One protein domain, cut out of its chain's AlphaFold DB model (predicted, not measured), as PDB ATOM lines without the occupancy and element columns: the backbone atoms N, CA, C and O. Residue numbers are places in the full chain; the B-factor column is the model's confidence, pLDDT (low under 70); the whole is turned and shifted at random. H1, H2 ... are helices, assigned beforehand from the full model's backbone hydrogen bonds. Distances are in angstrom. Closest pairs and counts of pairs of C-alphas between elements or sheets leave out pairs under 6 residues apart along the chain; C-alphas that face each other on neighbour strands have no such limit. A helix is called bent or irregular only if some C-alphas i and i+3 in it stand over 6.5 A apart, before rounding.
ATOM      1  N   ARG A 266       1.130  32.499  53.369       42.56
ATOM      2  CA  ARG A 266       2.182  31.697  54.017       42.56
ATOM      3  C   ARG A 266       3.574  32.351  54.169       42.56
ATOM      4  O   ARG A 266       4.434  31.716  54.765       42.56
ATOM      5  N   GLU A 267       3.827  33.559  53.648       40.53
ATOM      6  CA  GLU A 267       5.214  34.015  53.372       40.53
ATOM      7  C   GLU A 267       5.619  35.438  53.836       40.53
ATOM      8  O   GLU A 267       6.740  35.856  53.561       40.53
ATOM      9  N   THR A 268       4.799  36.220  54.558       43.22
ATOM     10  CA  THR A 268       5.098  37.670  54.756       43.22
ATOM     11  C   THR A 268       5.010  38.224  56.189       43.22
ATOM     12  O   THR A 268       4.584  39.359  56.400       43.22
ATOM     13  N   LEU A 269       5.485  37.485  57.200       45.06
ATOM     14  CA  LEU A 269       5.383  37.902  58.614       45.06
ATOM     15  C   LEU A 269       6.569  38.716  59.183       45.06
ATOM     16  O   LEU A 269       6.482  39.191  60.311       45.06
ATOM     17  N   TYR A 270       7.623  39.016  58.410       43.28
ATOM     18  CA  TYR A 270       8.771  39.841  58.860       43.28
ATOM     19  C   TYR A 270       8.450  41.328  59.150       43.28
ATOM     20  O   TYR A 270       9.348  42.138  59.368       43.28
ATOM     21  N   LYS A 271       7.173  41.729  59.147       51.81
ATOM     22  CA  LYS A 271       6.741  43.137  59.190       51.81
ATOM     23  C   LYS A 271       6.066  43.569  60.490       51.81
ATOM     24  O   LYS A 271       5.576  44.691  60.553       51.81
ATOM     25  N   VAL A 272       6.050  42.745  61.535       52.66
ATOM     26  CA  VAL A 272       5.413  43.109  62.817       52.66
ATOM     27  C   VAL A 272       5.950  44.434  63.406       52.66
ATOM     28  O   VAL A 272       5.125  45.261  63.799       52.66
ATOM     29  N   PRO A 273       7.265  44.751  63.350       49.72
ATOM     30  CA  PRO A 273       7.770  46.067  63.762       49.72
ATOM     31  C   PRO A 273       7.249  47.220  62.893       49.72
ATOM     32  O   PRO A 273       6.992  48.308  63.397       49.72
ATOM     33  N   PHE A 274       7.042  46.986  61.594       52.03
ATOM     34  CA  PHE A 274       6.479  47.978  60.674       52.03
ATOM     35  C   PHE A 274       4.988  48.197  60.907       52.03
ATOM     36  O   PHE A 274       4.535  49.332  60.813       52.03
ATOM     37  N   ILE A 275       4.240  47.145  61.244       56.22
ATOM     38  CA  ILE A 275       2.829  47.238  61.626       56.22
ATOM     39  C   ILE A 275       2.712  48.045  62.924       56.22
ATOM     40  O   ILE A 275       1.935  48.995  62.973       56.22
ATOM     41  N   LEU A 276       3.551  47.769  63.929       55.75
ATOM     42  CA  LEU A 276       3.590  48.559  65.163       55.75
ATOM     43  C   LEU A 276       3.975  50.018  64.911       55.75
ATOM     44  O   LEU A 276       3.293  50.921  65.380       55.75
ATOM     45  N   CYS A 277       5.035  50.259  64.135       49.56
ATOM     46  CA  CYS A 277       5.457  51.604  63.753       49.56
ATOM     47  C   CYS A 277       4.382  52.334  62.944       49.56
ATOM     48  O   CYS A 277       4.217  53.536  63.123       49.56
ATOM     49  N   ALA A 278       3.638  51.644  62.077       49.72
ATOM     50  CA  ALA A 278       2.528  52.219  61.324       49.72
ATOM     51  C   ALA A 278       1.361  52.588  62.245       49.72
ATOM     52  O   ALA A 278       0.792  53.664  62.099       49.72
ATOM     53  N   PHE A 279       1.049  51.752  63.236       55.69
ATOM     54  CA  PHE A 279       0.026  52.049  64.231       55.69
ATOM     55  C   PHE A 279       0.423  53.186  65.185       55.69
ATOM     56  O   PHE A 279      -0.391  54.068  65.458       55.69
ATOM     57  N   ILE A 280       1.675  53.204  65.652       52.34
ATOM     58  CA  ILE A 280       2.228  54.290  66.470       52.34
ATOM     59  C   ILE A 280       2.230  55.594  65.659       52.34
ATOM     60  O   ILE A 280       1.766  56.620  66.152       52.34
ATOM     61  N   LYS A 281       2.648  55.555  64.384       43.09
ATOM     62  CA  LYS A 281       2.566  56.708  63.466       43.09
ATOM     63  C   LYS A 281       1.132  57.126  63.135       43.09
ATOM     64  O   LYS A 281       0.908  58.291  62.832       43.09
ATOM     65  N   ALA A 282       0.161  56.219  63.217       45.12
ATOM     66  CA  ALA A 282      -1.264  56.528  63.088       45.12
ATOM     67  C   ALA A 282      -1.878  57.116  64.379       45.12
ATOM     68  O   ALA A 282      -3.082  57.371  64.434       45.12
ATOM     69  N   GLY A 283      -1.071  57.348  65.422       37.75
ATOM     70  CA  GLY A 283      -1.501  57.982  66.668       37.75
ATOM     71  C   GLY A 283      -2.189  57.036  67.653       37.75
ATOM     72  O   GLY A 283      -2.856  57.505  68.576       37.75
ATOM     73  N   ALA A 284      -2.056  55.717  67.486       49.28
ATOM     74  CA  ALA A 284      -2.538  54.769  68.482       49.28
ATOM     75  C   ALA A 284      -1.667  54.857  69.748       49.28
ATOM     76  O   ALA A 284      -0.449  54.693  69.705       49.28
ATOM     77  N   SER A 285      -2.298  55.133  70.891       54.66
ATOM     78  CA  SER A 285      -1.595  55.211  72.176       54.66
ATOM     79  C   SER A 285      -0.996  53.851  72.564       54.66
ATOM     80  O   SER A 285      -1.626  52.811  72.360       54.66
ATOM     81  N   MET A 286       0.177  53.831  73.203       54.72
ATOM     82  CA  MET A 286       0.725  52.596  73.797       54.72
ATOM     83  C   MET A 286      -0.292  51.926  74.740       54.72
ATOM     84  O   MET A 286      -0.450  50.712  74.726       54.72
ATOM     85  N   SER A 287      -1.093  52.714  75.464       59.66
ATOM     86  CA  SER A 287      -2.177  52.220  76.324       59.66
ATOM     87  C   SER A 287      -3.299  51.479  75.590       59.66
ATOM     88  O   SER A 287      -3.922  50.602  76.181       59.66
ATOM     89  N   SER A 288      -3.574  51.791  74.316       64.44
ATOM     90  CA  SER A 288      -4.530  51.004  73.520       64.44
ATOM     91  C   SER A 288      -3.964  49.644  73.123       64.44
ATOM     92  O   SER A 288      -4.725  48.685  73.072       64.44
ATOM     93  N   PHE A 289      -2.645  49.538  72.923       62.31
ATOM     94  CA  PHE A 289      -1.989  48.253  72.671       62.31
ATOM     95  C   PHE A 289      -1.911  47.372  73.905       62.31
ATOM     96  O   PHE A 289      -1.987  46.162  73.761       62.31
ATOM     97  N   LEU A 290      -1.843  47.978  75.093       64.88
ATOM     98  CA  LEU A 290      -1.814  47.277  76.377       64.88
ATOM     99  C   LEU A 290      -3.184  46.743  76.838       64.88
ATOM    100  O   LEU A 290      -3.275  46.132  77.902       64.88
ATOM    101  N   ARG A 291      -4.260  46.949  76.065       77.75
ATOM    102  CA  ARG A 291      -5.533  46.254  76.311       77.75
ATOM    103  C   ARG A 291      -5.385  44.777  75.972       77.75
ATOM    104  O   ARG A 291      -4.724  44.442  74.992       77.75
ATOM    105  N   VAL A 292      -6.035  43.908  76.744       81.06
ATOM    106  CA  VAL A 292      -5.895  42.447  76.627       81.06
ATOM    107  C   VAL A 292      -6.183  41.966  75.198       81.06
ATOM    108  O   VAL A 292      -5.430  41.147  74.670       81.06
ATOM    109  N   GLU A 293      -7.180  42.551  74.525       82.12
ATOM    110  CA  GLU A 293      -7.531  42.207  73.143       82.12
ATOM    111  C   GLU A 293      -6.416  42.577  72.145       82.12
ATOM    112  O   GLU A 293      -6.041  41.815  71.256       82.12
ATOM    113  N   SER A 294      -5.838  43.769  72.294       79.50
ATOM    114  CA  SER A 294      -4.807  44.255  71.370       79.50
ATOM    115  C   SER A 294      -3.453  43.591  71.634       79.50
ATOM    116  O   SER A 294      -2.778  43.181  70.689       79.50
ATOM    117  N   CYS A 295      -3.088  43.408  72.906       81.75
ATOM    118  CA  CYS A 295      -1.888  42.684  73.321       81.75
ATOM    119  C   CYS A 295      -1.912  41.233  72.844       81.75
ATOM    120  O   CYS A 295      -0.902  40.748  72.342       81.75
ATOM    121  N   GLY A 296      -3.048  40.540  72.971       84.81
ATOM    122  CA  GLY A 296      -3.163  39.158  72.513       84.81
ATOM    123  C   GLY A 296      -3.021  39.016  71.012       84.81
ATOM    124  O   GLY A 296      -2.315  38.127  70.541       84.81
ATOM    125  N   TYR A 297      -3.590  39.950  70.255       80.50
ATOM    126  CA  TYR A 297      -3.390  39.975  68.816       80.50
ATOM    127  C   TYR A 297      -1.920  40.217  68.424       80.50
ATOM    128  O   TYR A 297      -1.369  39.497  67.586       80.50
ATOM    129  N   LEU A 298      -1.259  41.182  69.069       82.44
ATOM    130  CA  LEU A 298       0.166  41.435  68.858       82.44
ATOM    131  C   LEU A 298       1.028  40.234  69.244       82.44
ATOM    132  O   LEU A 298       1.975  39.924  68.526       82.44
ATOM    133  N   LEU A 299       0.682  39.533  70.324       86.44
ATOM    134  CA  LEU A 299       1.373  38.320  70.745       86.44
ATOM    135  C   LEU A 299       1.240  37.214  69.696       86.44
ATOM    136  O   LEU A 299       2.241  36.611  69.322       86.44
ATOM    137  N   LEU A 300       0.039  36.979  69.159       86.25
ATOM    138  CA  LEU A 300      -0.161  35.993  68.092       86.25
ATOM    139  C   LEU A 300       0.665  36.328  66.844       86.25
ATOM    140  O   LEU A 300       1.289  35.437  66.271       86.25
ATOM    141  N   LEU A 301       0.721  37.603  66.447       83.12
ATOM    142  CA  LEU A 301       1.585  38.045  65.349       83.12
ATOM    143  C   LEU A 301       3.072  37.855  65.666       83.12
ATOM    144  O   LEU A 301       3.825  37.410  64.802       83.12
ATOM    145  N   ALA A 302       3.494  38.180  66.890       83.81
ATOM    146  CA  ALA A 302       4.870  38.022  67.354       83.81
ATOM    147  C   ALA A 302       5.325  36.563  67.264       83.81
ATOM    148  O   ALA A 302       6.394  36.273  66.725       83.81
ATOM    149  N   LEU A 303       4.479  35.657  67.761       85.62
ATOM    150  CA  LEU A 303       4.690  34.215  67.742       85.62
ATOM    151  C   LEU A 303       4.685  33.682  66.311       85.62
ATOM    152  O   LEU A 303       5.603  32.968  65.920       85.62
ATOM    153  N   ALA A 304       3.717  34.093  65.489       82.94
ATOM    154  CA  ALA A 304       3.655  33.704  64.085       82.94
ATOM    155  C   ALA A 304       4.854  34.231  63.274       82.94
ATOM    156  O   ALA A 304       5.244  33.607  62.289       82.94
ATOM    157  N   ALA A 305       5.469  35.343  63.674       81.00
ATOM    158  CA  ALA A 305       6.697  35.859  63.078       81.00
ATOM    159  C   ALA A 305       7.981  35.267  63.693       81.00
ATOM    160  O   ALA A 305       9.065  35.611  63.235       81.00
ATOM    161  N   GLU A 306       7.877  34.417  64.724       86.25
ATOM    162  CA  GLU A 306       9.009  33.928  65.534       86.25
ATOM    163  C   GLU A 306       9.924  35.057  66.056       86.25
ATOM    164  O   GLU A 306      11.130  34.899  66.241       86.25
ATOM    165  N   SER A 307       9.350  36.234  66.315       84.94
ATOM    166  CA  SER A 307      10.108  37.435  66.667       84.94
ATOM    167  C   SER A 307      10.341  37.524  68.176       84.94
ATOM    168  O   SER A 307       9.574  38.182  68.887       84.94
ATOM    169  N   PHE A 308      11.438  36.927  68.657       83.00
ATOM    170  CA  PHE A 308      11.819  36.942  70.078       83.00
ATOM    171  C   PHE A 308      11.811  38.346  70.689       83.00
ATOM    172  O   PHE A 308      11.157  38.551  71.703       83.00
ATOM    173  N   ASN A 309      12.442  39.331  70.044       79.00
ATOM    174  CA  ASN A 309      12.505  40.706  70.560       79.00
ATOM    175  C   ASN A 309      11.116  41.304  70.805       79.00
ATOM    176  O   ASN A 309      10.921  42.078  71.735       79.00
ATOM    177  N   PHE A 310      10.142  40.938  69.975       79.12
ATOM    178  CA  PHE A 310       8.800  41.489  70.081       79.12
ATOM    179  C   PHE A 310       7.974  40.773  71.151       79.12
ATOM    180  O   PHE A 310       7.294  41.428  71.933       79.12
ATOM    181  N   VAL A 311       8.112  39.447  71.258       84.75
ATOM    182  CA  VAL A 311       7.570  38.691  72.393       84.75
ATOM    183  C   VAL A 311       8.176  39.192  73.707       84.75
ATOM    184  O   VAL A 311       7.440  39.444  74.649       84.75
ATOM    185  N   TYR A 312       9.490  39.411  73.754       83.06
ATOM    186  CA  TYR A 312      10.197  39.938  74.920       83.06
ATOM    187  C   TYR A 312       9.642  41.294  75.363       83.06
ATOM    188  O   TYR A 312       9.271  41.446  76.523       83.06
ATOM    189  N   LEU A 313       9.502  42.242  74.430       78.00
ATOM    190  CA  LEU A 313       8.912  43.552  74.717       78.00
ATOM    191  C   LEU A 313       7.464  43.434  75.209       78.00
ATOM    192  O   LEU A 313       7.089  44.113  76.160       78.00
ATOM    193  N   LEU A 314       6.656  42.554  74.607       80.69
ATOM    194  CA  LEU A 314       5.285  42.316  75.061       80.69
ATOM    195  C   LEU A 314       5.248  41.718  76.469       80.69
ATOM    196  O   LEU A 314       4.457  42.169  77.282       80.69
ATOM    197  N   VAL A 315       6.097  40.739  76.777       83.31
ATOM    198  CA  VAL A 315       6.171  40.116  78.108       83.31
ATOM    199  C   VAL A 315       6.661  41.113  79.161       83.31
ATOM    200  O   VAL A 315       6.145  41.116  80.274       83.31
ATOM    201  N   GLN A 316       7.624  41.973  78.816       80.56
ATOM    202  CA  GLN A 316       8.177  42.977  79.726       80.56
ATOM    203  C   GLN A 316       7.173  44.096  80.049       80.56
ATOM    204  O   GLN A 316       7.099  44.537  81.193       80.56
ATOM    205  N   GLU A 317       6.400  44.546  79.057       74.06
ATOM    206  CA  GLU A 317       5.496  45.697  79.193       74.06
ATOM    207  C   GLU A 317       4.042  45.304  79.522       74.06
ATOM    208  O   GLU A 317       3.268  46.123  80.028       74.06
ATOM    209  N   ALA A 318       3.626  44.059  79.258       69.00
ATOM    210  CA  ALA A 318       2.261  43.617  79.527       69.00
ATOM    211  C   ALA A 318       2.060  43.289  81.012       69.00
ATOM    212  O   ALA A 318       2.326  42.181  81.476       69.00
ATOM    213  N   ILE A 319       1.440  44.224  81.735       60.91
ATOM    214  CA  ILE A 319       0.996  44.048  83.132       60.91
ATOM    215  C   ILE A 319       0.006  42.863  83.281       60.91
ATOM    216  O   ILE A 319      -0.196  42.355  84.380       60.91
ATOM    217  N   THR A 320      -0.598  42.377  82.185       81.44
ATOM    218  CA  THR A 320      -1.663  41.357  82.196       81.44
ATOM    219  C   THR A 320      -1.431  40.189  81.228       81.44
ATOM    220  O   THR A 320      -2.386  39.710  80.611       81.44
ATOM    221  N   LEU A 321      -0.192  39.709  81.064       85.44
ATOM    222  CA  LEU A 321       0.111  38.595  80.148       85.44
ATOM    223  C   LEU A 321      -0.748  37.343  80.419       85.44
ATOM    224  O   LEU A 321      -1.251  36.731  79.485       85.44
ATOM    225  N   GLU A 322      -1.011  37.001  81.681       89.88
ATOM    226  CA  GLU A 322      -1.857  35.850  82.030       89.88
ATOM    227  C   GLU A 322      -3.306  36.002  81.530       89.88
ATOM    228  O   GLU A 322      -3.905  35.044  81.043       89.88
ATOM    229  N   ALA A 323      -3.869  37.215  81.595       87.38
ATOM    230  CA  ALA A 323      -5.204  37.493  81.062       87.38
ATOM    231  C   ALA A 323      -5.227  37.370  79.532       87.38
ATOM    232  O   ALA A 323      -6.181  36.830  78.974       87.38
ATOM    233  N   VAL A 324      -4.151  37.810  78.872       88.50
ATOM    234  CA  VAL A 324      -3.968  37.667  77.423       88.50
ATOM    235  C   VAL A 324      -3.910  36.192  77.034       88.50
ATOM    236  O   VAL A 324      -4.652  35.765  76.151       88.50
ATOM    237  N   LEU A 325      -3.086  35.399  77.722       92.81
ATOM    238  CA  LEU A 325      -2.965  33.966  77.461       92.81
ATOM    239  C   LEU A 325      -4.298  33.241  77.665       92.81
ATOM    240  O   LEU A 325      -4.656  32.420  76.831       92.81
ATOM    241  N   ARG A 326      -5.065  33.581  78.712       91.94
ATOM    242  CA  ARG A 326      -6.405  33.012  78.945       91.94
ATOM    243  C   ARG A 326      -7.407  33.391  77.858       91.94
ATOM    244  O   ARG A 326      -8.162  32.539  77.410       91.94
ATOM    245  N   GLN A 327      -7.435  34.654  77.437       92.94
ATOM    246  CA  GLN A 327      -8.387  35.110  76.421       92.94
ATOM    247  C   GLN A 327      -8.085  34.513  75.039       92.94
ATOM    248  O   GLN A 327      -9.008  34.202  74.287       92.94
ATOM    249  N   TYR A 328      -6.804  34.342  74.708       92.19
ATOM    250  CA  TYR A 328      -6.352  33.864  73.400       92.19
ATOM    251  C   TYR A 328      -5.960  32.382  73.377       92.19
ATOM    252  O   TYR A 328      -5.470  31.898  72.356       92.19
ATOM    253  N   GLU A 329      -6.221  31.645  74.456       94.25
ATOM    254  CA  GLU A 329      -5.883  30.228  74.617       94.25
ATOM    255  C   GLU A 329      -6.291  29.356  73.411       94.25
ATOM    256  O   GLU A 329      -5.420  28.657  72.890       94.25
ATOM    257  N   PRO A 330      -7.518  29.443  72.845       92.94
ATOM    258  CA  PRO A 330      -7.896  28.617  71.693       92.94
ATOM    259  C   PRO A 330      -7.014  28.846  70.457       92.94
ATOM    260  O   PRO A 330      -6.691  27.904  69.730       92.94
ATOM    261  N   TYR A 331      -6.594  30.093  70.226       91.69
ATOM    262  CA  TYR A 331      -5.735  30.466  69.101       91.69
ATOM    263  C   TYR A 331      -4.286  30.040  69.334       91.69
ATOM    264  O   TYR A 331      -3.630  29.568  68.407       91.69
ATOM    265  N   LEU A 332      -3.798  30.162  70.573       92.31
ATOM    266  CA  LEU A 332      -2.466  29.696  70.962       92.31
ATOM    267  C   LEU A 332      -2.365  28.173  70.837       92.31
ATOM    268  O   LEU A 332      -1.386  27.681  70.285       92.31
ATOM    269  N   LEU A 333      -3.400  27.428  71.237       92.50
ATOM    270  CA  LEU A 333      -3.476  25.977  71.046       92.50
ATOM    271  C   LEU A 333      -3.505  25.592  69.565       92.50
ATOM    272  O   LEU A 333      -2.806  24.666  69.151       92.50
ATOM    273  N   GLN A 334      -4.272  26.306  68.738       90.31
ATOM    274  CA  GLN A 334      -4.278  26.072  67.293       90.31
ATOM    275  C   GLN A 334      -2.900  26.339  66.673       90.31
ATOM    276  O   GLN A 334      -2.425  25.541  65.860       90.31
ATOM    277  N   MET A 335      -2.244  27.429  67.073       88.50
ATOM    278  CA  MET A 335      -0.894  27.764  66.625       88.50
ATOM    279  C   MET A 335       0.115  26.715  67.083       88.50
ATOM    280  O   MET A 335       0.939  26.288  66.283       88.50
ATOM    281  N   LEU A 336       0.005  26.240  68.323       90.38
ATOM    282  CA  LEU A 336       0.835  25.176  68.870       90.38
ATOM    283  C   LEU A 336       0.707  23.890  68.038       90.38
ATOM    284  O   LEU A 336       1.723  23.314  67.650       90.38
ATOM    285  N   ARG A 337      -0.520  23.485  67.672       88.75
ATOM    286  CA  ARG A 337      -0.759  22.308  66.809       88.75
ATOM    287  C   ARG A 337      -0.110  22.457  65.432       88.75
ATOM    288  O   ARG A 337       0.436  21.496  64.903       88.75
ATOM    289  N   GLN A 338      -0.159  23.654  64.850       87.19
ATOM    290  CA  GLN A 338       0.442  23.930  63.542       87.19
ATOM    291  C   GLN A 338       1.967  24.095  63.605       87.19
ATOM    292  O   GLN A 338       2.661  23.764  62.645       87.19
ATOM    293  N   ALA A 339       2.488  24.598  64.725       85.12
ATOM    294  CA  ALA A 339       3.904  24.872  64.917       85.12
ATOM    295  C   ALA A 339       4.706  23.617  65.265       85.12
ATOM    296  O   ALA A 339       5.816  23.472  64.761       85.12
ATOM    297  N   MET A 340       4.141  22.691  66.048       83.94
ATOM    298  CA  MET A 340       4.781  21.420  66.415       83.94
ATOM    299  C   MET A 340       5.479  20.717  65.237       83.94
ATOM    300  O   MET A 340       6.624  20.294  65.399       83.94
ATOM    301  N   PRO A 341       4.872  20.612  64.035       79.62
ATOM    302  CA  PRO A 341       5.538  19.937  62.937       79.62
ATOM    303  C   PRO A 341       6.592  20.757  62.167       79.62
ATOM    304  O   PRO A 341       7.387  20.168  61.430       79.62
ATOM    305  N   GLN A 342       6.577  22.088  62.238       84.12
ATOM    306  CA  GLN A 342       7.284  22.930  61.254       84.12
ATOM    307  C   GLN A 342       8.098  24.076  61.862       84.12
ATOM    308  O   GLN A 342       8.988  24.594  61.195       84.12
ATOM    309  N   ARG A 343       7.788  24.507  63.088       82.44
ATOM    310  CA  ARG A 343       8.231  25.793  63.645       82.44
ATOM    311  C   ARG A 343       8.588  25.663  65.127       82.44
ATOM    312  O   ARG A 343       7.855  26.147  65.992       82.44
ATOM    313  N   PRO A 344       9.714  25.010  65.451       80.44
ATOM    314  CA  PRO A 344      10.072  24.731  66.835       80.44
ATOM    315  C   PRO A 344      10.370  26.019  67.630       80.44
ATOM    316  O   PRO A 344      10.235  26.004  68.853       80.44
ATOM    317  N   GLY A 345      10.705  27.140  66.971       84.81
ATOM    318  CA  GLY A 345      10.911  28.443  67.618       84.81
ATOM    319  C   GLY A 345       9.650  29.016  68.275       84.81
ATOM    320  O   GLY A 345       9.735  29.662  69.315       84.81
ATOM    321  N   VAL A 346       8.459  28.704  67.751       88.50
ATOM    322  CA  VAL A 346       7.186  29.124  68.367       88.50
ATOM    323  C   VAL A 346       6.996  28.470  69.739       88.50
ATOM    324  O   VAL A 346       6.481  29.112  70.652       88.50
ATOM    325  N   LEU A 347       7.450  27.222  69.913       90.12
ATOM    326  CA  LEU A 347       7.371  26.506  71.192       90.12
ATOM    327  C   LEU A 347       8.220  27.194  72.267       90.12
ATOM    328  O   LEU A 347       7.754  27.384  73.390       90.12
ATOM    329  N   ASP A 348       9.437  27.614  71.903       88.00
ATOM    330  CA  ASP A 348      10.341  28.332  72.810       88.00
ATOM    331  C   ASP A 348       9.729  29.667  73.244       88.00
ATOM    332  O   ASP A 348       9.764  30.021  74.421       88.00
ATOM    333  N   LEU A 349       9.117  30.391  72.302       90.56
ATOM    334  CA  LEU A 349       8.476  31.673  72.581       90.56
ATOM    335  C   LEU A 349       7.220  31.525  73.443       90.56
ATOM    336  O   LEU A 349       7.014  32.328  74.350       90.56
ATOM    337  N   LEU A 350       6.399  30.497  73.212       91.88
ATOM    338  CA  LEU A 350       5.253  30.190  74.072       91.88
ATOM    339  C   LEU A 350       5.699  29.826  75.492       91.88
ATOM    340  O   LEU A 350       5.097  30.289  76.463       91.88
ATOM    341  N   CYS A 351       6.787  29.062  75.617       90.31
ATOM    342  CA  CYS A 351       7.373  28.720  76.907       90.31
ATOM    343  C   CYS A 351       7.897  29.975  77.613       90.31
ATOM    344  O   CYS A 351       7.668  30.149  78.808       90.31
ATOM    345  N   PHE A 352       8.544  30.876  76.870       90.62
ATOM    346  CA  PHE A 352       9.005  32.165  77.380       90.62
ATOM    347  C   PHE A 352       7.843  33.055  77.853       90.62
ATOM    348  O   PHE A 352       7.968  33.739  78.865       90.62
ATOM    349  N   CYS A 353       6.686  32.992  77.188       89.94
ATOM    350  CA  CYS A 353       5.470  33.678  77.636       89.94
ATOM    351  C   CYS A 353       4.849  33.065  78.904       89.94
ATOM    352  O   CYS A 353       3.888  33.618  79.430       89.94
ATOM    353  N   GLY A 354       5.339  31.917  79.385       91.81
ATOM    354  CA  GLY A 354       4.753  31.202  80.518       91.81
ATOM    355  C   GLY A 354       3.444  30.479  80.187       91.81
ATOM    356  O   GLY A 354       2.678  30.165  81.100       91.81
ATOM    357  N   PHE A 355       3.168  30.211  78.904       94.44
ATOM    358  CA  PHE A 355       2.010  29.413  78.507       94.44
ATOM    359  C   PHE A 355       2.166  27.970  79.002       94.44
ATOM    360  O   PHE A 355       3.213  27.350  78.803       94.44
ATOM    361  N   LYS A 356       1.121  27.433  79.641       94.38
ATOM    362  CA  LYS A 356       1.073  26.051  80.129       94.38
ATOM    363  C   LYS A 356      -0.135  25.330  79.547       94.38
ATOM    364  O   LYS A 356      -1.251  25.825  79.661       94.38
ATOM    365  N   LEU A 357       0.099  24.154  78.975       94.38
ATOM    366  CA  LEU A 357      -0.923  23.233  78.488       94.38
ATOM    367  C   LEU A 357      -1.728  22.658  79.653       94.38
ATOM    368  O   LEU A 357      -1.154  22.099  80.593       94.38
ATOM    369  N   LYS A 358      -3.057  22.728  79.566       93.44
ATOM    370  CA  LYS A 358      -3.942  22.035  80.510       93.44
ATOM    371  C   LYS A 358      -3.969  20.540  80.210       93.44
ATOM    372  O   LYS A 358      -3.868  20.141  79.056       93.44
ATOM    373  N   LEU A 359      -4.169  19.719  81.242       89.31
ATOM    374  CA  LEU A 359      -4.167  18.254  81.127       89.31
ATOM    375  C   LEU A 359      -5.159  17.741  80.061       89.31
ATOM    376  O   LEU A 359      -4.804  16.898  79.249       89.31
ATOM    377  N   GLU A 360      -6.364  18.322  80.012       92.75
ATOM    378  CA  GLU A 360      -7.438  17.973  79.061       92.75
ATOM    379  C   GLU A 360      -7.072  18.249  77.590       92.75
ATOM    380  O   GLU A 360      -7.645  17.672  76.667       92.75
ATOM    381  N   GLU A 361      -6.116  19.146  77.349       91.94
ATOM    382  CA  GLU A 361      -5.693  19.547  76.006       91.94
ATOM    383  C   GLU A 361      -4.498  18.726  75.518       91.94
ATOM    384  O   GLU A 361      -4.275  18.642  74.310       91.94
ATOM    385  N   GLN A 362      -3.742  18.106  76.431       92.94
ATOM    386  CA  GLN A 362      -2.519  17.364  76.110       92.94
ATOM    387  C   GLN A 362      -2.798  16.167  75.202       92.94
ATOM    388  O   GLN A 362      -2.073  15.971  74.231       92.94
ATOM    389  N   GLU A 363      -3.892  15.435  75.426       93.12
ATOM    390  CA  GLU A 363      -4.261  14.260  74.614       93.12
ATOM    391  C   GLU A 363      -4.378  14.584  73.115       93.12
ATOM    392  O   GLU A 363      -4.086  13.760  72.251       93.12
ATOM    393  N   GLN A 364      -4.735  15.825  72.778       93.56
ATOM    394  CA  GLN A 364      -4.871  16.274  71.391       93.56
ATOM    395  C   GLN A 364      -3.516  16.399  70.677       93.56
ATOM    396  O   GLN A 364      -3.469  16.426  69.445       93.56
ATOM    397  N   PHE A 365      -2.420  16.479  71.434       92.81
ATOM    398  CA  PHE A 365      -1.056  16.552  70.919       92.81
ATOM    399  C   PHE A 365      -0.358  15.191  70.882       92.81
ATOM    400  O   PHE A 365       0.677  15.102  70.225       92.81
ATOM    401  N   ASP A 366      -0.917  14.136  71.488       93.00
ATOM    402  CA  ASP A 366      -0.291  12.806  71.560       93.00
ATOM    403  C   ASP A 366       0.174  12.312  70.183       93.00
ATOM    404  O   ASP A 366       1.327  11.931  70.014       93.00
ATOM    405  N   SER A 367      -0.681  12.406  69.160       92.38
ATOM    406  CA  SER A 367      -0.333  11.996  67.788       92.38
ATOM    407  C   SER A 367       0.841  12.787  67.193       92.38
ATOM    408  O   SER A 367       1.680  12.231  66.487       92.38
ATOM    409  N   SER A 368       0.926  14.086  67.496       92.25
ATOM    410  CA  SER A 368       1.995  14.964  67.009       92.25
ATOM    411  C   SER A 368       3.298  14.741  67.770       92.25
ATOM    412  O   SER A 368       4.367  14.743  67.163       92.25
ATOM    413  N   VAL A 369       3.224  14.531  69.086       91.25
ATOM    414  CA  VAL A 369       4.383  14.196  69.924       91.25
ATOM    415  C   VAL A 369       4.932  12.832  69.531       91.25
ATOM    416  O   VAL A 369       6.137  12.703  69.336       91.25
ATOM    417  N   LEU A 370       4.064  11.844  69.309       91.88
ATOM    418  CA  LEU A 370       4.454  10.529  68.823       91.88
ATOM    419  C   LEU A 370       5.159  10.610  67.463       91.88
ATOM    420  O   LEU A 370       6.244  10.057  67.325       91.88
ATOM    421  N   ASP A 371       4.614  11.336  66.480       92.38
ATOM    422  CA  ASP A 371       5.273  11.531  65.175       92.38
ATOM    423  C   ASP A 371       6.676  12.150  65.321       92.38
ATOM    424  O   ASP A 371       7.615  11.744  64.637       92.38
ATOM    425  N   ARG A 372       6.851  13.097  66.255       89.62
ATOM    426  CA  ARG A 372       8.161  13.699  66.566       89.62
ATOM    427  C   ARG A 372       9.117  12.705  67.216       89.62
ATOM    428  O   ARG A 372      10.278  12.649  66.814       89.62
ATOM    429  N   VAL A 373       8.636  11.903  68.167       87.62
ATOM    430  CA  VAL A 373       9.412  10.831  68.809       87.62
ATOM    431  C   VAL A 373       9.854   9.793  67.775       87.62
ATOM    432  O   VAL A 373      11.034   9.458  67.723       87.62
ATOM    433  N   LEU A 374       8.946   9.352  66.897       87.44
ATOM    434  CA  LEU A 374       9.234   8.413  65.807       87.44
ATOM    435  C   LEU A 374      10.277   8.965  64.823       87.44
ATOM    436  O   LEU A 374      11.115   8.218  64.325       87.44
ATOM    437  N   LYS A 375      10.268  10.280  64.585       87.81
ATOM    438  CA  LYS A 375      11.271  10.993  63.773       87.81
ATOM    439  C   LYS A 375      12.553  11.352  64.533       87.81
ATOM    440  O   LYS A 375      13.414  12.013  63.958       87.81
ATOM    441  N   GLN A 376      12.686  10.940  65.797       85.12
ATOM    442  CA  GLN A 376      13.811  11.263  66.686       85.12
ATOM    443  C   GLN A 376      14.040  12.778  66.896       85.12
ATOM    444  O   GLN A 376      15.137  13.215  67.245       85.12
ATOM    445  N   ASP A 377      13.001  13.600  66.729       85.75
ATOM    446  CA  ASP A 377      13.039  15.046  66.975       85.75
ATOM    447  C   ASP A 377      12.788  15.352  68.464       85.75
ATOM    448  O   ASP A 377      11.754  15.895  68.868       85.75
ATOM    449  N   PHE A 378      13.752  14.973  69.308       86.88
ATOM    450  CA  PHE A 378      13.665  15.136  70.766       86.88
ATOM    451  C   PHE A 378      13.644  16.595  71.223       86.88
ATOM    452  O   PHE A 378      13.159  16.876  72.316       86.88
ATOM    453  N   LEU A 379      14.125  17.531  70.400       86.44
ATOM    454  CA  LEU A 379      14.071  18.960  70.716       86.44
ATOM    455  C   LEU A 379      12.624  19.447  70.784       86.44
ATOM    456  O   LEU A 379      12.267  20.169  71.712       86.44
ATOM    457  N   SER A 380      11.773  19.023  69.849       86.06
ATOM    458  CA  SER A 380      10.345  19.357  69.878       86.06
ATOM    459  C   SER A 380       9.636  18.749  71.099       86.06
ATOM    460  O   SER A 380       8.802  19.409  71.720       86.06
ATOM    461  N   VAL A 381      10.016  17.526  71.492       88.94
ATOM    462  CA  VAL A 381       9.479  16.826  72.676       88.94
ATOM    463  C   VAL A 381       9.904  17.512  73.983       88.94
ATOM    464  O   VAL A 381       9.088  17.723  74.878       88.94
ATOM    465  N   GLU A 382      11.165  17.932  74.090       91.88
ATOM    466  CA  GLU A 382      11.660  18.692  75.241       91.88
ATOM    467  C   GLU A 382      10.924  20.036  75.371       91.88
ATOM    468  O   GLU A 382      10.505  20.430  76.459       91.88
ATOM    469  N   ARG A 383      10.724  20.737  74.249       89.81
ATOM    470  CA  ARG A 383      10.048  22.041  74.229       89.81
ATOM    471  C   ARG A 383       8.581  21.941  74.624       89.81
ATOM    472  O   ARG A 383       8.125  22.759  75.419       89.81
ATOM    473  N   ILE A 384       7.846  20.942  74.128       90.81
ATOM    474  CA  ILE A 384       6.447  20.759  74.536       90.81
ATOM    475  C   ILE A 384       6.341  20.326  76.007       90.81
ATOM    476  O   ILE A 384       5.438  20.772  76.709       90.81
ATOM    477  N   SER A 385       7.305  19.553  76.521       92.50
ATOM    478  CA  SER A 385       7.367  19.220  77.950       92.50
ATOM    479  C   SER A 385       7.548  20.466  78.827       92.50
ATOM    480  O   SER A 385       6.866  20.609  79.841       92.50
ATOM    481  N   LYS A 386       8.357  21.444  78.392       92.19
ATOM    482  CA  LYS A 386       8.489  22.746  79.080       92.19
ATOM    483  C   LYS A 386       7.189  23.560  79.103       92.19
ATOM    484  O   LYS A 386       6.978  24.331  80.035       92.19
ATOM    485  N   LEU A 387       6.289  23.339  78.141       92.06
ATOM    486  CA  LEU A 387       4.926  23.887  78.145       92.06
ATOM    487  C   LEU A 387       3.983  23.139  79.108       92.06
ATOM    488  O   LEU A 387       2.785  23.396  79.106       92.06
ATOM    489  N   GLY A 388       4.488  22.224  79.937       93.69
ATOM    490  CA  GLY A 388       3.701  21.467  80.910       93.69
ATOM    491  C   GLY A 388       3.087  20.178  80.366       93.69
ATOM    492  O   GLY A 388       2.254  19.596  81.055       93.69
ATOM    493  N   PHE A 389       3.474  19.729  79.167       94.81
ATOM    494  CA  PHE A 389       3.047  18.436  78.630       94.81
ATOM    495  C   PHE A 389       3.611  17.288  79.478       94.81
ATOM    496  O   PHE A 389       4.832  17.155  79.617       94.81
ATOM    497  N   ASP A 390       2.725  16.463  80.039       95.62
ATOM    498  CA  ASP A 390       3.102  15.340  80.888       95.62
ATOM    499  C   ASP A 390       3.514  14.141  80.030       95.62
ATOM    500  O   ASP A 390       2.689  13.368  79.533       95.62
ATOM    501  N   LEU A 391       4.827  14.002  79.843       94.50
ATOM    502  CA  LEU A 391       5.403  12.917  79.059       94.50
ATOM    503  C   LEU A 391       5.147  11.543  79.672       94.50
ATOM    504  O   LEU A 391       5.085  10.574  78.921       94.50
ATOM    505  N   LEU A 392       4.975  11.449  80.995       94.75
ATOM    506  CA  LEU A 392       4.659  10.184  81.646       94.75
ATOM    507  C   LEU A 392       3.253   9.730  81.256       94.75
ATOM    508  O   LEU A 392       3.090   8.623  80.755       94.75
ATOM    509  N   ALA A 393       2.259  10.612  81.391       94.56
ATOM    510  CA  ALA A 393       0.884  10.306  81.002       94.56
ATOM    511  C   ALA A 393       0.771   9.992  79.495       94.56
ATOM    512  O   ALA A 393       0.042   9.085  79.094       94.56
ATOM    513  N   PHE A 394       1.526  10.701  78.647       95.56
ATOM    514  CA  PHE A 394       1.653  10.371  77.223       95.56
ATOM    515  C   PHE A 394       2.255   8.979  76.995       95.56
ATOM    516  O   PHE A 394       1.728   8.206  76.195       95.56
ATOM    517  N   ALA A 395       3.337   8.644  77.702       94.25
ATOM    518  CA  ALA A 395       3.996   7.350  77.593       94.25
ATOM    519  C   ALA A 395       3.101   6.198  78.066       94.25
ATOM    520  O   ALA A 395       3.136   5.135  77.459       94.25
ATOM    521  N   GLU A 396       2.265   6.403  79.087       95.00
ATOM    522  CA  GLU A 396       1.254   5.424  79.510       95.00
ATOM    523  C   GLU A 396       0.200   5.200  78.417       95.00
ATOM    524  O   GLU A 396      -0.146   4.058  78.114       95.00
ATOM    525  N   ARG A 397      -0.275   6.273  77.768       94.81
ATOM    526  CA  ARG A 397      -1.266   6.178  76.679       94.81
ATOM    527  C   ARG A 397      -0.699   5.564  75.395       94.81
ATOM    528  O   ARG A 397      -1.432   4.876  74.692       94.81
ATOM    529  N   GLN A 398       0.579   5.800  75.086       95.69
ATOM    530  CA  GLN A 398       1.261   5.313  73.874       95.69
ATOM    531  C   GLN A 398       2.326   4.241  74.176       95.69
ATOM    532  O   GLN A 398       3.317   4.116  73.447       95.69
ATOM    533  N   GLN A 399       2.139   3.464  75.250       94.25
ATOM    534  CA  GLN A 399       3.163   2.562  75.791       94.25
ATOM    535  C   GLN A 399       3.698   1.566  74.757       94.25
ATOM    536  O   GLN A 399       4.907   1.353  74.692       94.25
ATOM    537  N   GLU A 400       2.827   0.977  73.936       94.00
ATOM    538  CA  GLU A 400       3.203  -0.042  72.946       94.00
ATOM    539  C   GLU A 400       4.150   0.518  71.872       94.00
ATOM    540  O   GLU A 400       5.210  -0.048  71.598       94.00
ATOM    541  N   GLN A 401       3.809   1.670  71.296       93.69
ATOM    542  CA  GLN A 401       4.582   2.287  70.215       93.69
ATOM    543  C   GLN A 401       5.894   2.874  70.734       93.69
ATOM    544  O   GLN A 401       6.935   2.737  70.089       93.69
ATOM    545  N   LEU A 402       5.853   3.500  71.914       91.56
ATOM    546  CA  LEU A 402       7.040   4.047  72.553       91.56
ATOM    547  C   LEU A 402       8.004   2.933  72.970       91.56
ATOM    548  O   LEU A 402       9.200   3.049  72.711       91.56
ATOM    549  N   SER A 403       7.488   1.845  73.554       92.38
ATOM    550  CA  SER A 403       8.312   0.690  73.925       92.38
ATOM    551  C   SER A 403       8.943   0.056  72.695       92.38
ATOM    552  O   SER A 403      10.140  -0.180  72.707       92.38
ATOM    553  N   THR A 404       8.196  -0.091  71.597       91.81
ATOM    554  CA  THR A 404       8.730  -0.627  70.334       91.81
ATOM    555  C   THR A 404       9.845   0.255  69.758       91.81
ATOM    556  O   THR A 404      10.855  -0.257  69.278       91.81
ATOM    557  N   LEU A 405       9.706   1.586  69.814       89.44
ATOM    558  CA  LEU A 405      10.753   2.504  69.353       89.44
ATOM    559  C   LEU A 405      12.006   2.446  70.236       89.44
ATOM    560  O   LEU A 405      13.119   2.408  69.710       89.44
ATOM    561  N   LEU A 406      11.831   2.465  71.559       90.38
ATOM    562  CA  LEU A 406      12.942   2.390  72.507       90.38
ATOM    563  C   LEU A 406      13.659   1.041  72.399       90.38
ATOM    564  O   LEU A 406      14.887   1.015  72.347       90.38
ATOM    565  N   GLN A 407      12.892  -0.040  72.261       92.00
ATOM    566  CA  GLN A 407      13.383  -1.398  72.069       92.00
ATOM    567  C   GLN A 407      14.211  -1.517  70.791       92.00
ATOM    568  O   GLN A 407      15.339  -1.990  70.837       92.00
ATOM    569  N   ARG A 408      13.713  -0.994  69.664       88.88
ATOM    570  CA  ARG A 408      14.475  -0.975  68.409       88.88
ATOM    571  C   ARG A 408      15.799  -0.223  68.558       88.88
ATOM    572  O   ARG A 408      16.826  -0.685  68.081       88.88
ATOM    573  N   GLY A 409      15.793   0.904  69.273       85.81
ATOM    574  CA  GLY A 409      17.029   1.622  69.587       85.81
ATOM    575  C   GLY A 409      17.997   0.809  70.461       85.81
ATOM    576  O   GLY A 409      19.208   0.883  70.274       85.81
ATOM    577  N   LEU A 410      17.487   0.022  71.407       86.94
ATOM    578  CA  LEU A 410      18.296  -0.874  72.235       86.94
ATOM    579  C   LEU A 410      18.856  -2.072  71.451       86.94
ATOM    580  O   LEU A 410      19.991  -2.474  71.689       86.94
ATOM    581  N   GLU A 411      18.095  -2.618  70.507       88.50
ATOM    582  CA  GLU A 411      18.510  -3.739  69.655       88.50
ATOM    583  C   GLU A 411      19.568  -3.324  68.629       88.50
ATOM    584  O   GLU A 411      20.579  -4.015  68.482       88.50
ATOM    585  N   ASP A 412      19.398  -2.159  67.995       83.69
ATOM    586  CA  ASP A 412      20.391  -1.571  67.083       83.69
ATOM    587  C   ASP A 412      21.748  -1.369  67.794       83.69
ATOM    588  O   ASP A 412      22.812  -1.486  67.194       83.69
ATOM    589  N   LEU A 413      21.722  -1.129  69.111       77.81
ATOM    590  CA  LEU A 413      22.903  -1.011  69.971       77.81
ATOM    591  C   LEU A 413      23.699  -2.321  70.122       77.81
ATOM    592  O   LEU A 413      24.898  -2.273  70.399       77.81
ATOM    593  N   ILE A 414      23.052  -3.480  69.968       79.50
ATOM    594  CA  ILE A 414      23.700  -4.798  70.061       79.50
ATOM    595  C   ILE A 414      24.264  -5.222  68.701       79.50
ATOM    596  O   ILE A 414      25.375  -5.762  68.646       79.50
ATOM    597  N   GLY A 415      23.504  -4.976  67.625       76.62
ATOM    598  CA  GLY A 415      23.748  -5.517  66.283       76.62
ATOM    599  C   GLY A 415      25.114  -5.181  65.679       76.62
ATOM    600  O   GLY A 415      25.709  -6.033  65.025       76.62
ATOM    601  N   ASP A 416      25.662  -3.999  65.967       62.97
ATOM    602  CA  ASP A 416      26.891  -3.510  65.320       62.97
ATOM    603  C   ASP A 416      28.201  -4.005  65.967       62.97
ATOM    604  O   ASP A 416      29.290  -3.721  65.471       62.97
ATOM    605  N   PRO A 433      21.273   5.537  68.670       58.03
ATOM    606  CA  PRO A 433      20.344   4.921  69.618       58.03
ATOM    607  C   PRO A 433      20.645   5.267  71.084       58.03
ATOM    608  O   PRO A 433      19.735   5.580  71.854       58.03
ATOM    609  N   GLN A 434      21.930   5.361  71.453       69.00
ATOM    610  CA  GLN A 434      22.346   5.877  72.766       69.00
ATOM    611  C   GLN A 434      21.855   7.311  72.992       69.00
ATOM    612  O   GLN A 434      21.555   7.699  74.123       69.00
ATOM    613  N   LEU A 435      21.755   8.105  71.920       74.56
ATOM    614  CA  LEU A 435      21.257   9.470  71.993       74.56
ATOM    615  C   LEU A 435      19.772   9.502  72.371       74.56
ATOM    616  O   LEU A 435      19.411  10.316  73.208       74.56
ATOM    617  N   ALA A 436      18.930   8.617  71.828       73.25
ATOM    618  CA  ALA A 436      17.498   8.590  72.140       73.25
ATOM    619  C   ALA A 436      17.231   8.302  73.626       73.25
ATOM    620  O   ALA A 436      16.523   9.061  74.287       73.25
ATOM    621  N   ILE A 437      17.868   7.266  74.179       80.62
ATOM    622  CA  ILE A 437      17.711   6.889  75.593       80.62
ATOM    623  C   ILE A 437      18.282   7.983  76.498       80.62
ATOM    624  O   ILE A 437      17.620   8.407  77.443       80.62
ATOM    625  N   ARG A 438      19.473   8.519  76.182       84.62
ATOM    626  CA  ARG A 438      20.063   9.641  76.939       84.62
ATOM    627  C   ARG A 438      19.188  10.888  76.895       84.62
ATOM    628  O   ARG A 438      19.058  11.575  77.904       84.62
ATOM    629  N   ARG A 439      18.574  11.185  75.746       84.12
ATOM    630  CA  ARG A 439      17.671  12.328  75.589       84.12
ATOM    631  C   ARG A 439      16.394  12.124  76.389       84.12
ATOM    632  O   ARG A 439      16.064  13.008  77.169       84.12
ATOM    633  N   PHE A 440      15.742  10.967  76.314       83.88
ATOM    634  CA  PHE A 440      14.592  10.684  77.176       83.88
ATOM    635  C   PHE A 440      14.947  10.742  78.662       83.88
ATOM    636  O   PHE A 440      14.236  11.397  79.416       83.88
ATOM    637  N   ALA A 441      16.089  10.183  79.073       87.56
ATOM    638  CA  ALA A 441      16.566  10.275  80.453       87.56
ATOM    639  C   ALA A 441      16.826  11.722  80.905       87.56
ATOM    640  O   ALA A 441      16.710  12.021  82.092       87.56
ATOM    641  N   SER A 442      17.193  12.616  79.978       89.69
ATOM    642  CA  SER A 442      17.380  14.044  80.258       89.69
ATOM    643  C   SER A 442      16.072  14.836  80.320       89.69
ATOM    644  O   SER A 442      16.025  15.851  81.011       89.69
ATOM    645  N   ILE A 443      15.027  14.382  79.617       88.12
ATOM    646  CA  ILE A 443      13.728  15.059  79.572       88.12
ATOM    647  C   ILE A 443      12.830  14.553  80.712       88.12
ATOM    648  O   ILE A 443      12.397  15.348  81.540       88.12
ATOM    649  N   ASP A 444      12.574  13.242  80.786       91.81
ATOM    650  CA  ASP A 444      11.818  12.609  81.873       91.81
ATOM    651  C   ASP A 444      12.213  11.130  82.046       91.81
ATOM    652  O   ASP A 444      11.834  10.261  81.258       91.81
ATOM    653  N   ARG A 445      12.952  10.823  83.121       92.12
ATOM    654  CA  ARG A 445      13.398   9.453  83.439       92.12
ATOM    655  C   ARG A 445      12.243   8.476  83.658       92.12
ATOM    656  O   ARG A 445      12.384   7.301  83.338       92.12
ATOM    657  N   ARG A 446      11.088   8.953  84.134       94.12
ATOM    658  CA  ARG A 446       9.937   8.094  84.462       94.12
ATOM    659  C   ARG A 446       9.330   7.442  83.218       94.12
ATOM    660  O   ARG A 446       8.734   6.375  83.304       94.12
ATOM    661  N   VAL A 447       9.509   8.060  82.050       93.00
ATOM    662  CA  VAL A 447       9.109   7.482  80.761       93.00
ATOM    663  C   VAL A 447       9.919   6.220  80.455       93.00
ATOM    664  O   VAL A 447       9.370   5.226  79.983       93.00
ATOM    665  N   LEU A 448      11.218   6.233  80.766       93.31
ATOM    666  CA  LEU A 448      12.071   5.062  80.602       93.31
ATOM    667  C   LEU A 448      11.720   3.965  81.611       93.31
ATOM    668  O   LEU A 448      11.714   2.799  81.234       93.31
ATOM    669  N   ASP A 449      11.343   4.319  82.844       93.69
ATOM    670  CA  ASP A 449      10.862   3.343  83.834       93.69
ATOM    671  C   ASP A 449       9.673   2.516  83.322       93.69
ATOM    672  O   ASP A 449       9.583   1.326  83.623       93.69
ATOM    673  N   LEU A 450       8.762   3.115  82.546       94.12
ATOM    674  CA  LEU A 450       7.647   2.383  81.932       94.12
ATOM    675  C   LEU A 450       8.125   1.383  80.880       94.12
ATOM    676  O   LEU A 450       7.638   0.251  80.844       94.12
ATOM    677  N   HIS A 451       9.088   1.780  80.047       94.56
ATOM    678  CA  HIS A 451       9.675   0.887  79.054       94.56
ATOM    679  C   HIS A 451      10.460  -0.252  79.713       94.56
ATOM    680  O   HIS A 451      10.286  -1.407  79.336       94.56
ATOM    681  N   PHE A 452      11.235   0.028  80.762       94.56
ATOM    682  CA  PHE A 452      11.994  -0.989  81.494       94.56
ATOM    683  C   PHE A 452      11.124  -1.983  82.278       94.56
ATOM    684  O   PHE A 452      11.596  -3.038  82.697       94.56
ATOM    685  N   ARG A 453       9.838  -1.673  82.467       94.75
ATOM    686  CA  ARG A 453       8.826  -2.598  83.003       94.75
ATOM    687  C   ARG A 453       8.045  -3.330  81.910       94.75
ATOM    688  O   ARG A 453       7.210  -4.172  82.231       94.75
ATOM    689  N   SER A 454       8.256  -2.986  80.639       95.12
ATOM    690  CA  SER A 454       7.543  -3.611  79.528       95.12
ATOM    691  C   SER A 454       8.038  -5.047  79.300       95.12
ATOM    692  O   SER A 454       9.231  -5.307  79.462       95.12
ATOM    693  N   PRO A 455       7.162  -5.979  78.876       94.81
ATOM    694  CA  PRO A 455       7.567  -7.348  78.547       94.81
ATOM    695  C   PRO A 455       8.690  -7.410  77.503       94.81
ATOM    696  O   PRO A 455       9.608  -8.204  77.649       94.81
ATOM    697  N   GLN A 456       8.658  -6.509  76.514       94.25
ATOM    698  CA  GLN A 456       9.669  -6.404  75.454       94.25
ATOM    699  C   GLN A 456      11.075  -6.172  76.026       94.25
ATOM    700  O   GLN A 456      12.019  -6.862  75.653       94.25
ATOM    701  N   PHE A 457      11.208  -5.240  76.976       94.94
ATOM    702  CA  PHE A 457      12.497  -4.980  77.614       94.94
ATOM    703  C   PHE A 457      12.944  -6.137  78.514       94.94
ATOM    704  O   PHE A 457      14.135  -6.411  78.609       94.94
ATOM    705  N   LEU A 458      12.013  -6.818  79.189       94.88
ATOM    706  CA  LEU A 458      12.348  -7.950  80.057       94.88
ATOM    707  C   LEU A 458      12.874  -9.145  79.250       94.88
ATOM    708  O   LEU A 458      13.895  -9.712  79.623       94.88
ATOM    709  N   GLU A 459      12.247  -9.461  78.113       94.50
ATOM    710  CA  GLU A 459      12.741 -10.477  77.169       94.50
ATOM    711  C   GLU A 459      14.118 -10.100  76.601       94.50
ATOM    712  O   GLU A 459      15.011 -10.939  76.479       94.50
ATOM    713  N   PHE A 460      14.324  -8.817  76.307       93.62
ATOM    714  CA  PHE A 460      15.614  -8.291  75.870       93.62
ATOM    715  C   PHE A 460      16.696  -8.362  76.956       93.62
ATOM    716  O   PHE A 460      17.845  -8.697  76.672       93.62
ATOM    717  N   ALA A 461      16.343  -8.073  78.208       92.75
ATOM    718  CA  ALA A 461      17.240  -8.212  79.347       92.75
ATOM    719  C   ALA A 461      17.625  -9.682  79.586       92.75
ATOM    720  O   ALA A 461      18.795  -9.957  79.856       92.75
ATOM    721  N   ASP A 462      16.680 -10.616  79.416       92.00
ATOM    722  CA  ASP A 462      16.942 -12.060  79.423       92.00
ATOM    723  C   ASP A 462      17.941 -12.463  78.328       92.00
ATOM    724  O   ASP A 462      18.901 -13.187  78.603       92.00
ATOM    725  N   ASP A 463      17.767 -11.966  77.100       92.38
ATOM    726  CA  ASP A 463      18.691 -12.231  75.989       92.38
ATOM    727  C   ASP A 463      20.093 -11.653  76.258       92.38
ATOM    728  O   ASP A 463      21.095 -12.352  76.088       92.38
ATOM    729  N   LEU A 464      20.183 -10.416  76.766       89.38
ATOM    730  CA  LEU A 464      21.450  -9.790  77.164       89.38
ATOM    731  C   LEU A 464      22.183 -10.600  78.243       89.38
ATOM    732  O   LEU A 464      23.388 -10.847  78.120       89.38
ATOM    733  N   MET A 465      21.462 -11.036  79.277       85.75
ATOM    734  CA  MET A 465      22.004 -11.874  80.349       85.75
ATOM    735  C   MET A 465      22.453 -13.240  79.820       85.75
ATOM    736  O   MET A 465      23.559 -13.689  80.133       85.75
ATOM    737  N   GLY A 466      21.645 -13.875  78.967       86.94
ATOM    738  CA  GLY A 466      21.964 -15.155  78.335       86.94
ATOM    739  C   GLY A 466      23.216 -15.093  77.456       86.94
ATOM    740  O   GLY A 466      24.051 -16.002  77.493       86.94
ATOM    741  N   ARG A 467      23.400 -13.987  76.725       86.75
ATOM    742  CA  ARG A 467      24.586 -13.727  75.891       86.75
ATOM    743  C   ARG A 467      25.792 -13.207  76.668       86.75
ATOM    744  O   ARG A 467      26.866 -13.094  76.081       86.75
ATOM    745  N   LYS A 468      25.647 -12.906  77.965       84.12
ATOM    746  CA  LYS A 468      26.682 -12.263  78.798       84.12
ATOM    747  C   LYS A 468      27.146 -10.916  78.222       84.12
ATOM    748  O   LYS A 468      28.323 -10.567  78.279       84.12
ATOM    749  N   ALA A 469      26.212 -10.158  77.652       84.62
ATOM    750  CA  ALA A 469      26.447  -8.868  77.007       84.62
ATOM    751  C   ALA A 469      26.494  -7.717  78.040       84.62
ATOM    752  O   ALA A 469      25.725  -6.752  77.989       84.62
ATOM    753  N   PHE A 470      27.393  -7.828  79.025       80.94
ATOM    754  CA  PHE A 470      27.442  -6.919  80.179       80.94
ATOM    755  C   PHE A 470      27.848  -5.487  79.825       80.94
ATOM    756  O   PHE A 470      27.404  -4.543  80.477       80.94
ATOM    757  N   VAL A 471      28.628  -5.296  78.759       78.00
ATOM    758  CA  VAL A 471      29.005  -3.958  78.276       78.00
ATOM    759  C   VAL A 471      27.763  -3.174  77.844       78.00
ATOM    760  O   VAL A 471      27.601  -2.006  78.202       78.00
ATOM    761  N   GLN A 472      26.847  -3.823  77.125       83.62
ATOM    762  CA  GLN A 472      25.585  -3.235  76.682       83.62
ATOM    763  C   GLN A 472      24.664  -2.961  77.875       83.62
ATOM    764  O   GLN A 472      24.110  -1.865  77.978       83.62
ATOM    765  N   MET A 473      24.566  -3.899  78.824       84.94
ATOM    766  CA  MET A 473      23.825  -3.681  80.072       84.94
ATOM    767  C   MET A 473      24.359  -2.472  80.846       84.94
ATOM    768  O   MET A 473      23.580  -1.617  81.270       84.94
ATOM    769  N   ARG A 474      25.684  -2.342  80.966       81.00
ATOM    770  CA  ARG A 474      26.332  -1.189  81.595       81.00
ATOM    771  C   ARG A 474      25.974   0.110  80.887       81.00
ATOM    772  O   ARG A 474      25.609   1.070  81.556       81.00
ATOM    773  N   CYS A 475      25.994   0.140  79.554       80.88
ATOM    774  CA  CYS A 475      25.607   1.334  78.795       80.88
ATOM    775  C   CYS A 475      24.160   1.764  79.088       80.88
ATOM    776  O   CYS A 475      23.877   2.959  79.152       80.88
ATOM    777  N   ILE A 476      23.246   0.811  79.291       86.38
ATOM    778  CA  ILE A 476      21.850   1.088  79.655       86.38
ATOM    779  C   ILE A 476      21.769   1.630  81.090       86.38
ATOM    780  O   ILE A 476      21.093   2.633  81.330       86.38
ATOM    781  N   VAL A 477      22.491   1.023  82.037       85.12
ATOM    782  CA  VAL A 477      22.485   1.440  83.451       85.12
ATOM    783  C   VAL A 477      23.163   2.789  83.675       85.12
ATOM    784  O   VAL A 477      22.675   3.584  84.475       85.12
ATOM    785  N   GLU A 478      24.217   3.106  82.923       81.38
ATOM    786  CA  GLU A 478      24.849   4.432  82.938       81.38
ATOM    787  C   GLU A 478      23.852   5.542  82.577       81.38
ATOM    788  O   GLU A 478      23.950   6.663  83.079       81.38
ATOM    789  N   VAL A 479      22.868   5.241  81.723       82.81
ATOM    790  CA  VAL A 479      21.799   6.184  81.376       82.81
ATOM    791  C   VAL A 479      20.659   6.139  82.394       82.81
ATOM    792  O   VAL A 479      20.101   7.187  82.738       82.81
ATOM    793  N   HIS A 480      20.318   4.949  82.891       87.00
ATOM    794  CA  HIS A 480      19.245   4.751  83.853       87.00
ATOM    795  C   HIS A 480      19.591   3.678  84.907       87.00
ATOM    796  O   HIS A 480      19.362   2.488  84.668       87.00
ATOM    797  N   PRO A 481      20.046   4.076  86.116       83.38
ATOM    798  CA  PRO A 481      20.569   3.155  87.130       83.38
ATOM    799  C   PRO A 481      19.627   2.012  87.534       83.38
ATOM    800  O   PRO A 481      20.065   0.955  87.969       83.38
ATOM    801  N   GLN A 482      18.314   2.214  87.391       86.69
ATOM    802  CA  GLN A 482      17.293   1.239  87.785       86.69
ATOM    803  C   GLN A 482      16.717   0.424  86.616       86.69
ATOM    804  O   GLN A 482      15.740  -0.291  86.824       86.69
ATOM    805  N   ALA A 483      17.291   0.507  85.407       89.56
ATOM    806  CA  ALA A 483      16.741  -0.147  84.211       89.56
ATOM    807  C   ALA A 483      16.491  -1.653  84.407       89.56
ATOM    808  O   ALA A 483      15.398  -2.146  84.153       89.56
ATOM    809  N   PHE A 484      17.459  -2.378  84.968       88.94
ATOM    810  CA  PHE A 484      17.325  -3.817  85.235       88.94
ATOM    811  C   PHE A 484      16.670  -4.136  86.586       88.94
ATOM    812  O   PHE A 484      16.535  -5.299  86.954       88.94
ATOM    813  N   GLY A 485      16.226  -3.129  87.343       87.69
ATOM    814  CA  GLY A 485      15.655  -3.338  88.672       87.69
ATOM    815  C   GLY A 485      14.380  -4.185  88.652       87.69
ATOM    816  O   GLY A 485      14.178  -4.997  89.552       87.69
TER     817      GLY A 485
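Overview. This is residues 266 to 416 and 433 to 485 of the 1078 residues of an uncharacterized protein of Symbiodinium microadriaticum (UniProt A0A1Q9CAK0). This is a long rod of helices wound as a loose solenoid: the helical hairpins H3 and H4, H5 and H6, H7 and H8 follow one another along the long axis, and H9 to H14 continue the stack to one end. H1 and H2 lie at the other end and touch no helix. The printed part has 204 residues, with fourteen named helices, H1 to H14 in order, and no named strand: all helix. It is loose, with a radius of gyration of the C-alphas of 21.8 A and spans of 78 by 31 by 26 A.

Along the chain. The longest helix by residues, H5, residues 321 to 339, begins with C-alpha 321 at (0.111, 38.595, 80.148) and measures 20.8 A. It is irregular, C-alphas 327 and 330 being 8.0 A apart, with a kink of 75 degrees near residue 328. Before it come H1, residues 272 to 281, from C-alpha 272 at (5.413, 43.109, 62.817); H2, 286 to 289; H3, 292 to 304, 18.0 A; and H4, 308 to 317. After it come H6, 344 to 352; H7, 359 to 374, 22.6 A, irregular with C-alphas 364 and 367 7.2 A apart; H8, 378 to 386; H9, 391 to 397; H10, 399 to 415, 24.1 A; H11, 433 to 443; H12, 445 to 452; H13, 455 to 467, 18.4 A; and H14, 470 to 479, ending with C-alpha 479 at (21.799, 6.184, 81.376).

Arrangement. H5 touches H3, closest C-alphas Gly 296 and Val 324, 5.2 A, at a shallow tilt of 29 degrees, the same way. H6 touches H8, closest C-alphas Leu 347 and Arg 383, 6.0 A. H8 touches H11, the hub, closest C-alphas Glu 382 and Ile 443, 6.0 A. H11 touches H10, closest C-alphas Gly 409 and Pro 433, 4.7 A. H12 touches H9, closest C-alphas Leu 392 and Val 447, 5.3 A. H13 and H14 only just touch, with 3 pairs of C-alphas within 8 A, and only at the corner. H6 and H7 are apart. Every O i to N i+4 pair is within hydrogen-bond range in H1, H3, H4, H8, H9, H11, H12 and H13; H5 has 13 of 15, H6 4 of 5, H7 7 of 12, H10 12 of 13 and H14 5 of 6, and H2 is too short for one.

Size, cuts and confidence. The farthest C-alphas, Gly 283 and Gly 466, are 77.7 A apart. Residues 417 to 432 are not printed; C-alphas 416 and 433 are 11.5 A apart across this cut. Of the links printed whole, none is long. Mean pLDDT of the printed part is 83.0; residues 266 to 290, 318 to 319, 416 and 433 to 434 are under 70.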